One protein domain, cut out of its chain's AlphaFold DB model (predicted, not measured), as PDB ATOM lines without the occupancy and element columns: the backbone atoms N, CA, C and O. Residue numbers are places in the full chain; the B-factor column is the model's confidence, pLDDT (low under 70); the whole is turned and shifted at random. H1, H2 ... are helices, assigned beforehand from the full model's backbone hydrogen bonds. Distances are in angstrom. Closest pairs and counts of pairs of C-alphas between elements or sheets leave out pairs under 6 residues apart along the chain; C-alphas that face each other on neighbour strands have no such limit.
ATOM      1  N   LEU A  52     117.003 157.820 170.315       75.88
ATOM      2  CA  LEU A  52     117.274 156.967 171.460       75.88
ATOM      3  C   LEU A  52     116.910 157.746 172.734       75.88
ATOM      4  O   LEU A  52     117.290 158.910 172.875       75.88
ATOM      5  N   SER A  53     116.170 157.131 173.660       80.81
ATOM      6  CA  SER A  53     115.920 157.769 174.960       80.81
ATOM      7  C   SER A  53     117.206 157.831 175.785       80.81
ATOM      8  O   SER A  53     118.078 156.961 175.662       80.81
ATOM      9  N   ALA A  54     117.301 158.806 176.693       83.25
ATOM     10  CA  ALA A  54     118.412 158.937 177.638       83.25
ATOM     11  C   ALA A  54     118.744 157.606 178.344       83.25
ATOM     12  O   ALA A  54     119.891 157.158 178.370       83.25
ATOM     13  N   ASN A  55     117.717 156.910 178.843       83.00
ATOM     14  CA  ASN A  55     117.880 155.636 179.547       83.00
ATOM     15  C   ASN A  55     118.391 154.503 178.647       83.00
ATOM     16  O   ASN A  55     119.129 153.637 179.117       83.00
ATOM     17  N   GLN A  56     117.990 154.466 177.374       85.06
ATOM     18  CA  GLN A  56     118.513 153.481 176.425       85.06
ATOM     19  C   GLN A  56     119.977 153.773 176.093       85.06
ATOM     20  O   GLN A  56     120.772 152.843 176.000       85.06
ATOM     21  N   PHE A  57     120.352 155.049 175.990       87.81
ATOM     22  CA  PHE A  57     121.706 155.458 175.624       87.81
ATOM     23  C   PHE A  57     122.700 155.125 176.724       87.81
ATOM     24  O   PHE A  57     123.756 154.550 176.461       87.81
ATOM     25  N   LEU A  58     122.322 155.374 177.979       87.69
ATOM     26  CA  LEU A  58     123.149 155.042 179.138       87.69
ATOM     27  C   LEU A  58     123.417 153.537 179.294       87.69
ATOM     28  O   LEU A  58     124.386 153.171 179.956       87.69
ATOM     29  N   LYS A  59     122.588 152.674 178.692       88.81
ATOM     30  CA  LYS A  59     122.779 151.214 178.683       88.81
ATOM     31  C   LYS A  59     123.691 150.725 177.557       88.81
ATOM     32  O   LYS A  59     124.086 149.561 177.572       88.81
ATOM     33  N   LEU A  60     124.002 151.572 176.577       85.56
ATOM     34  CA  LEU A  60     124.899 151.201 175.488       85.56
ATOM     35  C   LEU A  60     126.343 151.034 176.000       85.56
ATOM     36  O   LEU A  60     126.764 151.762 176.900       85.56
ATOM     37  N   PRO A  61     127.131 150.125 175.402       88.38
ATOM     38  CA  PRO A  61     128.582 150.117 175.543       88.38
ATOM     39  C   PRO A  61     129.187 151.483 175.201       88.38
ATOM     40  O   PRO A  61     128.691 152.173 174.306       88.38
ATOM     41  N   GLY A  62     130.286 151.849 175.866       82.31
ATOM     42  CA  GLY A  62     130.943 153.148 175.678       82.31
ATOM     43  C   GLY A  62     131.297 153.456 174.218       82.31
ATOM     44  O   GLY A  62     131.103 154.582 173.770       82.31
ATOM     45  N   ASP A  63     131.705 152.447 173.446       83.81
ATOM     46  CA  ASP A  63     132.025 152.606 172.022       83.81
ATOM     47  C   ASP A  63     130.790 152.988 171.191       83.81
ATOM     48  O   ASP A  63     130.860 153.833 170.302       83.81
ATOM     49  N   LEU A  64     129.620 152.419 171.507       84.00
ATOM     50  CA  LEU A  64     128.371 152.757 170.820       84.00
ATOM     51  C   LEU A  64     127.847 154.134 171.236       84.00
ATOM     52  O   LEU A  64     127.302 154.850 170.398       84.00
ATOM     53  N   GLN A  65     128.055 154.537 172.494       86.62
ATOM     54  CA  GLN A  65     127.780 155.909 172.932       86.62
ATOM     55  C   GLN A  65     128.649 156.909 172.166       86.62
ATOM     56  O   GLN A  65     128.148 157.923 171.686       86.62
ATOM     57  N   PHE A  66     129.935 156.594 172.001       88.62
ATOM     58  CA  PHE A  66     130.877 157.399 171.233       88.62
ATOM     59  C   PHE A  66     130.439 157.560 169.773       88.62
ATOM     60  O   PHE A  66     130.333 158.689 169.297       88.62
ATOM     61  N   PHE A  67     130.114 156.465 169.076       84.56
ATOM     62  CA  PHE A  67     129.669 156.535 167.679       84.56
ATOM     63  C   PHE A  67     128.346 157.280 167.506       84.56
ATOM     64  O   PHE A  67     128.193 158.034 166.548       84.56
ATOM     65  N   TYR A  68     127.406 157.107 168.436       87.19
ATOM     66  CA  TYR A  68     126.138 157.829 168.396       87.19
ATOM     67  C   TYR A  68     126.357 159.341 168.537       87.19
ATOM     68  O   TYR A  68     125.823 160.122 167.754       87.19
ATOM     69  N   VAL A  69     127.184 159.751 169.504       87.56
ATOM     70  CA  VAL A  69     127.529 161.163 169.720       87.56
ATOM     71  C   VAL A  69     128.247 161.746 168.501       87.56
ATOM     72  O   VAL A  69     127.899 162.837 168.059       87.56
ATOM     73  N   ALA A  70     129.181 161.000 167.905       85.38
ATOM     74  CA  ALA A  70     129.871 161.406 166.682       85.38
ATOM     75  C   ALA A  70     128.897 161.662 165.523       85.38
ATOM     76  O   ALA A  70     128.963 162.707 164.880       85.38
ATOM     77  N   GLY A  71     127.975 160.723 165.285       83.06
ATOM     78  CA  GLY A  71     126.987 160.830 164.212       83.06
ATOM     79  C   GLY A  71     125.999 161.975 164.426       83.06
ATOM     80  O   GLY A  71     125.662 162.676 163.476       83.06
ATOM     81  N   ALA A  72     125.575 162.214 165.671       82.44
ATOM     82  CA  ALA A  72     124.710 163.344 165.999       82.44
ATOM     83  C   ALA A  72     125.392 164.688 165.696       82.44
ATOM     84  O   ALA A  72     124.777 165.568 165.101       82.44
ATOM     85  N   LEU A  73     126.674 164.827 166.043       78.62
ATOM     86  CA  LEU A  73     127.442 166.052 165.807       78.62
ATOM     87  C   LEU A  73     127.739 166.273 164.323       78.62
ATOM     88  O   LEU A  73     127.674 167.407 163.852       78.62
ATOM     89  N   ASP A  74     128.010 165.206 163.572       78.56
ATOM     90  CA  ASP A  74     128.164 165.283 162.116       78.56
ATOM     91  C   ASP A  74     126.844 165.696 161.439       78.56
ATOM     92  O   ASP A  74     126.818 166.595 160.599       78.56
ATOM     93  N   GLY A  75     125.714 165.142 161.890       75.81
ATOM     94  CA  GLY A  75     124.380 165.545 161.435       75.81
ATOM     95  C   GLY A  75     124.058 167.013 161.738       75.81
ATOM     96  O   GLY A  75     123.590 167.735 160.859       75.81
ATOM     97  N   MET A  76     124.369 167.483 162.951       72.38
ATOM     98  CA  MET A  76     124.253 168.905 163.308       72.38
ATOM     99  C   MET A  76     125.119 169.776 162.399       72.38
ATOM    100  O   MET A  76     124.662 170.804 161.908       72.38
ATOM    101  N   THR A  77     126.350 169.339 162.137       70.94
ATOM    102  CA  THR A  77     127.310 170.060 161.300       70.94
ATOM    103  C   THR A  77     126.768 170.256 159.879       70.94
ATOM    104  O   THR A  77     126.801 171.363 159.338       70.94
ATOM    105  N   LEU A  78     126.207 169.198 159.288       68.31
ATOM    106  CA  LEU A  78     125.587 169.247 157.963       68.31
ATOM    107  C   LEU A  78     124.394 170.211 157.925       68.31
ATOM    108  O   LEU A  78     124.352 171.095 157.069       68.31
ATOM    109  N   LEU A  79     123.473 170.101 158.886       66.94
ATOM    110  CA  LEU A  79     122.278 170.948 158.941       66.94
ATOM    111  C   LEU A  79     122.617 172.424 159.175       66.94
ATOM    112  O   LEU A  79     122.024 173.304 158.552       66.94
ATOM    113  N   SER A  80     123.570 172.726 160.054       64.88
ATOM    114  CA  SER A  80     123.972 174.108 160.325       64.88
ATOM    115  C   SER A  80     124.658 174.761 159.124       64.88
ATOM    116  O   SER A  80     124.428 175.945 158.865       64.88
ATOM    117  N   ARG A  81     125.434 173.986 158.351       61.31
ATOM    118  CA  ARG A  81     126.039 174.440 157.094       61.31
ATOM    119  C   ARG A  81     124.988 174.724 156.022       61.31
ATOM    120  O   ARG A  81     125.066 175.760 155.369       61.31
ATOM    121  N   GLU A  82     124.021 173.825 155.840       63.97
ATOM    122  CA  GLU A  82     122.939 173.993 154.857       63.97
ATOM    123  C   GLU A  82     122.053 175.206 155.169       63.97
ATOM    124  O   GLU A  82     121.606 175.895 154.254       63.97
ATOM    125  N   ASN A  83     121.857 175.511 156.454       59.19
ATOM    126  CA  ASN A  83     121.036 176.635 156.904       59.19
ATOM    127  C   ASN A  83     121.812 177.956 157.085       59.19
ATOM    128  O   ASN A  83     121.225 178.949 157.513       59.19
ATOM    129  N   GLY A  84     123.112 177.999 156.766       55.34
ATOM    130  CA  GLY A  84     123.904 179.236 156.752       55.34
ATOM    131  C   GLY A  84     123.991 179.964 158.101       55.34
ATOM    132  O   GLY A  84     124.049 181.195 158.134       55.34
ATOM    133  N   LEU A  85     123.966 179.230 159.217       59.22
ATOM    134  CA  LEU A  85     124.036 179.822 160.556       59.22
ATOM    135  C   LEU A  85     125.404 180.495 160.750       59.22
ATOM    136  O   LEU A  85     126.423 179.822 160.762       59.22
ATOM    137  N   LYS A  86     125.454 181.822 160.924       53.44
ATOM    138  CA  LYS A  86     126.718 182.582 161.082       53.44
ATOM    139  C   LYS A  86     127.560 182.150 162.286       53.44
ATOM    140  O   LYS A  86     128.765 182.348 162.301       53.44
ATOM    141  N   THR A  87     126.921 181.557 163.284       60.81
ATOM    142  CA  THR A  87     127.554 181.033 164.495       60.81
ATOM    143  C   THR A  87     128.119 179.621 164.310       60.81
ATOM    144  O   THR A  87     128.741 179.081 165.220       60.81
ATOM    145  N   TYR A  88     127.931 179.025 163.127       65.69
ATOM    146  CA  TYR A  88     128.428 177.701 162.774       65.69
ATOM    147  C   TYR A  88     129.953 177.619 162.791       65.69
ATOM    148  O   TYR A  88     130.482 176.661 163.339       65.69
ATOM    149  N   ASP A  89     130.664 178.601 162.234       69.31
ATOM    150  CA  ASP A  89     132.126 178.526 162.134       69.31
ATOM    151  C   ASP A  89     132.779 178.539 163.524       69.31
ATOM    152  O   ASP A  89     133.591 177.663 163.825       69.31
ATOM    153  N   ASN A  90     132.326 179.430 164.413       71.38
ATOM    154  CA  ASN A  90     132.811 179.511 165.796       71.38
ATOM    155  C   ASN A  90     132.425 178.259 166.600       71.38
ATOM    156  O   ASN A  90     133.237 177.711 167.348       71.38
ATOM    157  N   PHE A  91     131.208 177.745 166.393       72.25
ATOM    158  CA  PHE A  91     130.762 176.491 166.998       72.25
ATOM    159  C   PHE A  91     131.614 175.298 166.544       72.25
ATOM    160  O   PHE A  91     132.028 174.486 167.371       72.25
ATOM    161  N   ILE A  92     131.908 175.187 165.246       73.31
ATOM    162  CA  ILE A  92     132.718 174.101 164.684       73.31
ATOM    163  C   ILE A  92     134.172 174.208 165.118       73.31
ATOM    164  O   ILE A  92     134.784 173.179 165.404       73.31
ATOM    165  N   GLU A  93     134.731 175.413 165.186       78.88
ATOM    166  CA  GLU A  93     136.082 175.629 165.693       78.88
ATOM    167  C   GLU A  93     136.193 175.204 167.162       78.88
ATOM    168  O   GLU A  93     137.060 174.393 167.505       78.88
ATOM    169  N   CYS A  94     135.248 175.636 168.005       78.38
ATOM    170  CA  CYS A  94     135.178 175.192 169.393       78.38
ATOM    171  C   CYS A  94     135.013 173.673 169.489       78.38
ATOM    172  O   CYS A  94     135.794 173.006 170.171       78.38
ATOM    173  N   TYR A  95     134.057 173.092 168.765       75.38
ATOM    174  CA  TYR A  95     133.805 171.656 168.799       75.38
ATOM    175  C   TYR A  95     135.030 170.840 168.355       75.38
ATOM    176  O   TYR A  95     135.387 169.859 169.007       75.38
ATOM    177  N   ARG A  96     135.733 171.269 167.299       77.56
ATOM    178  CA  ARG A  96     136.961 170.616 166.809       77.56
ATOM    179  C   ARG A  96     138.130 170.708 167.787       77.56
ATOM    180  O   ARG A  96     139.005 169.847 167.742       77.56
ATOM    181  N   SER A  97     138.150 171.713 168.663       82.88
ATOM    182  CA  SER A  97     139.166 171.824 169.720       82.88
ATOM    183  C   SER A  97     139.006 170.763 170.819       82.88
ATOM    184  O   SER A  97     139.937 170.496 171.581       82.88
ATOM    185  N   ILE A  98     137.841 170.109 170.888       83.06
ATOM    186  CA  ILE A  98     137.500 169.137 171.921       83.06
ATOM    187  C   ILE A  98     137.648 167.730 171.357       83.06
ATOM    188  O   ILE A  98     137.086 167.374 170.323       83.06
ATOM    189  N   THR A  99     138.367 166.867 172.076       88.69
ATOM    190  CA  THR A  99     138.412 165.454 171.690       88.69
ATOM    191  C   THR A  99     137.019 164.837 171.815       88.69
ATOM    192  O   THR A  99     136.364 164.957 172.855       88.69
ATOM    193  N   LEU A 100     136.586 164.114 170.783       85.75
ATOM    194  CA  LEU A 100     135.269 163.477 170.760       85.75
ATOM    195  C   LEU A 100     135.035 162.591 171.997       85.75
ATOM    196  O   LEU A 100     133.962 162.627 172.580       85.75
ATOM    197  N   GLY A 101     136.060 161.881 172.482       87.25
ATOM    198  CA  GLY A 101     135.954 161.070 173.700       87.25
ATOM    199  C   GLY A 101     135.700 161.888 174.975       87.25
ATOM    200  O   GLY A 101     134.934 161.457 175.838       87.25
ATOM    201  N   ALA A 102     136.305 163.074 175.107       88.44
ATOM    202  CA  ALA A 102     136.017 163.982 176.220       88.44
ATOM    203  C   ALA A 102     134.602 164.570 176.112       88.44
ATOM    204  O   ALA A 102     133.900 164.667 177.119       88.44
ATOM    205  N   PHE A 103     134.163 164.891 174.893       89.38
ATOM    206  CA  PHE A 103     132.809 165.370 174.638       89.38
ATOM    207  C   PHE A 103     131.752 164.296 174.944       89.38
ATOM    208  O   PHE A 103     130.816 164.552 175.697       89.38
ATOM    209  N   THR A 104     131.941 163.055 174.483       90.19
ATOM    210  CA  THR A 104     131.064 161.920 174.818       90.19
ATOM    211  C   THR A 104     130.947 161.727 176.331       90.19
ATOM    212  O   THR A 104     129.849 161.509 176.839       90.19
ATOM    213  N   LYS A 105     132.049 161.857 177.084       91.62
ATOM    214  CA  LYS A 105     132.001 161.797 178.555       91.62
ATOM    215  C   LYS A 105     131.150 162.919 179.154       91.62
ATOM    216  O   LYS A 105     130.357 162.635 180.048       91.62
ATOM    217  N   LYS A 106     131.280 164.157 178.663       90.06
ATOM    218  CA  LYS A 106     130.436 165.290 179.087       90.06
ATOM    219  C   LYS A 106     128.957 165.011 178.824       90.06
ATOM    220  O   LYS A 106     128.162 165.165 179.742       90.06
ATOM    221  N   VAL A 107     128.617 164.502 177.638       89.31
ATOM    222  CA  VAL A 107     127.243 164.104 177.286       89.31
ATOM    223  C   VAL A 107     126.715 163.047 178.259       89.31
ATOM    224  O   VAL A 107     125.635 163.201 178.812       89.31
ATOM    225  N   VAL A 108     127.479 161.986 178.536       91.25
ATOM    226  CA  VAL A 108     127.054 160.935 179.479       91.25
ATOM    227  C   VAL A 108     126.834 161.490 180.888       91.25
ATOM    228  O   VAL A 108     125.869 161.105 181.547       91.25
ATOM    229  N   ILE A 109     127.714 162.380 181.358       91.56
ATOM    230  CA  ILE A 109     127.562 163.046 182.659       91.56
ATOM    231  C   ILE A 109     126.285 163.890 182.666       91.56
ATOM    232  O   ILE A 109     125.471 163.719 183.569       91.56
ATOM    233  N   PHE A 110     126.082 164.714 181.637       89.12
ATOM    234  CA  PHE A 110     124.918 165.583 181.499       89.12
ATOM    235  C   PHE A 110     123.607 164.789 181.483       89.12
ATOM    236  O   PHE A 110     122.695 165.077 182.251       89.12
ATOM    237  N   ILE A 111     123.542 163.714 180.692       88.62
ATOM    238  CA  ILE A 111     122.368 162.833 180.622       88.62
ATOM    239  C   ILE A 111     122.083 162.178 181.982       88.62
ATOM    240  O   ILE A 111     120.925 162.018 182.357       88.62
ATOM    241  N   ARG A 112     123.118 161.795 182.744       89.06
ATOM    242  CA  ARG A 112     122.944 161.217 184.089       89.06
ATOM    243  C   ARG A 112     122.456 162.237 185.116       89.06
ATOM    244  O   ARG A 112     121.749 161.840 186.038       89.06
ATOM    245  N   SER A 113     122.860 163.500 184.987       87.00
ATOM    246  CA  SER A 113     122.447 164.584 185.883       87.00
ATOM    247  C   SER A 113     121.139 165.260 185.471       87.00
ATOM    248  O   SER A 113     120.546 165.953 186.292       87.00
ATOM    249  N   SER A 114     120.692 165.079 184.226       79.00
ATOM    250  CA  SER A 114     119.450 165.667 183.733       79.00
ATOM    251  C   SER A 114     118.248 165.086 184.478       79.00
ATOM    252  O   SER A 114     118.046 163.868 184.530       79.00
ATOM    253  N   SER A 115     117.425 165.967 185.044       68.31
ATOM    254  CA  SER A 115     116.103 165.610 185.566       68.31
ATOM    255  C   SER A 115     115.092 165.350 184.450       68.31
ATOM    256  O   SER A 115     114.072 164.707 184.693       68.31
ATOM    257  N   ASP A 116     115.375 165.837 183.241       66.25
ATOM    258  CA  ASP A 116     114.489 165.753 182.091       66.25
ATOM    259  C   ASP A 116     114.820 164.508 181.263       66.25
ATOM    260  O   ASP A 116     115.804 164.453 180.516       66.25
ATOM    261  N   LYS A 117     114.028 163.456 181.486       64.94
ATOM    262  CA  LYS A 117     114.196 162.147 180.841       64.94
ATOM    263  C   LYS A 117     113.384 162.007 179.555       64.94
ATOM    264  O   LYS A 117     113.534 160.985 178.882       64.94
ATOM    265  N   ASP A 118     112.558 163.002 179.242       70.31
ATOM    266  CA  ASP A 118     111.662 162.985 178.086       70.31
ATOM    267  C   ASP A 118     112.343 163.531 176.823       70.31
ATOM    268  O   ASP A 118     111.886 163.271 175.706       70.31
ATOM    269  N   LEU A 119     113.477 164.219 176.992       68.38
ATOM    270  CA  LEU A 119     114.336 164.658 175.900       68.38
ATOM    271  C   LEU A 119     115.030 163.480 175.207       68.38
ATOM    272  O   LEU A 119     115.514 162.522 175.826       68.38
ATOM    273  N   SER A 120     115.124 163.585 173.884       79.12
ATOM    274  CA  SER A 120     115.932 162.684 173.073       79.12
ATOM    275  C   SER A 120     117.417 162.880 173.362       79.12
ATOM    276  O   SER A 120     117.890 163.963 173.708       79.12
ATOM    277  N   VAL A 121     118.210 161.831 173.149       83.69
ATOM    278  CA  VAL A 121     119.671 161.926 173.301       83.69
ATOM    279  C   VAL A 121     120.272 162.938 172.324       83.69
ATOM    280  O   VAL A 121     121.258 163.584 172.659       83.69
ATOM    281  N   ALA A 122     119.673 163.116 171.143       79.00
ATOM    282  CA  ALA A 122     120.110 164.130 170.186       79.00
ATOM    283  C   ALA A 122     119.937 165.552 170.747       79.00
ATOM    284  O   ALA A 122     120.871 166.346 170.680       79.00
ATOM    285  N   GLU A 123     118.793 165.854 171.368       76.19
ATOM    286  CA  GLU A 123     118.555 167.144 172.032       76.19
ATOM    287  C   GLU A 123     119.533 167.373 173.189       76.19
ATOM    288  O   GLU A 123     120.112 168.451 173.306       76.19
ATOM    289  N   LEU A 124     119.796 166.344 173.998       82.00
ATOM    290  CA  LEU A 124     120.751 166.424 175.108       82.00
ATOM    291  C   LEU A 124     122.198 166.634 174.619       82.00
ATOM    292  O   LEU A 124     122.974 167.344 175.259       82.00
ATOM    293  N   ILE A 125     122.565 166.060 173.467       82.62
ATOM    294  CA  ILE A 125     123.854 166.308 172.801       82.62
ATOM    295  C   ILE A 125     123.945 167.760 172.326       82.62
ATOM    296  O   ILE A 125     124.969 168.400 172.560       82.62
ATOM    297  N   ILE A 126     122.884 168.285 171.703       77.00
ATOM    298  CA  ILE A 126     122.821 169.680 171.244       77.00
ATOM    299  C   ILE A 126     122.983 170.637 172.428       77.00
ATOM    300  O   ILE A 126     123.800 171.549 172.356       77.00
ATOM    301  N   GLN A 127     122.262 170.404 173.529       78.12
ATOM    302  CA  GLN A 127     122.387 171.209 174.749       78.12
ATOM    303  C   GLN A 127     123.802 171.144 175.324       78.12
ATOM    304  O   GLN A 127     124.403 172.178 175.582       78.12
ATOM    305  N   THR A 128     124.391 169.948 175.416       84.94
ATOM    306  CA  THR A 128     125.783 169.797 175.877       84.94
ATOM    307  C   THR A 128     126.760 170.559 174.975       84.94
ATOM    308  O   THR A 128     127.735 171.136 175.460       84.94
ATOM    309  N   ALA A 129     126.528 170.562 173.660       78.69
ATOM    310  CA  ALA A 129     127.348 171.294 172.704       78.69
ATOM    311  C   ALA A 129     127.189 172.812 172.863       78.69
ATOM    312  O   ALA A 129     128.191 173.524 172.858       78.69
ATOM    313  N   ALA A 130     125.961 173.298 173.061       75.25
ATOM    314  CA  ALA A 130     125.680 174.702 173.344       75.25
ATOM    315  C   ALA A 130     126.295 175.150 174.680       75.25
ATOM    316  O   ALA A 130     126.964 176.168 174.716       75.25
ATOM    317  N   ASP A 131     126.196 174.368 175.751       80.25
ATOM    318  CA  ASP A 131     126.824 174.710 177.039       80.25
ATOM    319  C   ASP A 131     128.356 174.717 176.961       80.25
ATOM    320  O   ASP A 131     129.035 175.409 177.714       80.25
ATOM    321  N   THR A 132     128.923 173.906 176.065       79.62
ATOM    322  CA  THR A 132     130.378 173.781 175.929       79.62
ATOM    323  C   THR A 132     130.972 174.818 174.973       79.62
ATOM    324  O   THR A 132     132.113 175.224 175.170       79.62
ATOM    325  N   CYS A 133     130.226 175.222 173.941       75.19
ATOM    326  CA  CYS A 133     130.718 176.051 172.837       75.19
ATOM    327  C   CYS A 133     129.862 177.293 172.537       75.19
ATOM    328  O   CYS A 133     130.126 177.999 171.569       75.19
ATOM    329  N   GLY A 134     128.812 177.548 173.315       62.47
ATOM    330  CA  GLY A 134     127.762 178.524 173.016       62.47
ATOM    331  C   GLY A 134     127.937 179.911 173.621       62.47
ATOM    332  O   GLY A 134     126.999 180.698 173.520       62.47
ATOM    333  N   ASP A 135     129.109 180.259 174.158       51.38
ATOM    334  CA  ASP A 135     129.384 181.611 174.684       51.38
ATOM    335  C   ASP A 135     129.309 182.735 173.616       51.38
ATOM    336  O   ASP A 135     129.417 183.914 173.949       51.38
TER     337      ASP A 135
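What this domain is: This is residues 52 to 135 of the 139 residues of an uncharacterized protein of Labrenzia alba (UniProt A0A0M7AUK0). Long helix H2 makes the length of a small helical body: H3 folds back on its far end, H4 crosses near its start, H5 lies in the middle. Short H1 packs on H4. The 84 printed residues have five named helices, no named strand: all helix, compact, radius of gyration of the C-alphas 12.5 A, spans 35 by 24 by 22 A.

Where its parts are: H2, residues 62 to 82, runs 30.5 A from C-alpha 62 at (130.943, 153.148, 175.678). H1 is residues 54 to 58, H3 88 to 97, H4 100 to 113 (19.9 A), H5 121 to 133, ending at C-alpha 133 (130.718, 176.051, 172.837).

How they stand to each other: H2 and H3 form a hairpin; the closest C-alphas, Ser 80 and Tyr 88, are 6.2 A apart. H2 touches H4, about perpendicular at 79 degrees, closest C-alphas Phe 66 and Thr 104. H5 touches H4, closest C-alphas Val 107 and Ile 125, 6.0 A. H3 and H4 are apart. In the five helices every O i to N i+4 pair is within hydrogen-bond range.

The domain as a whole: The printed part has no cut and no long link. Residues 78 to 89 are among those under pLDDT 70.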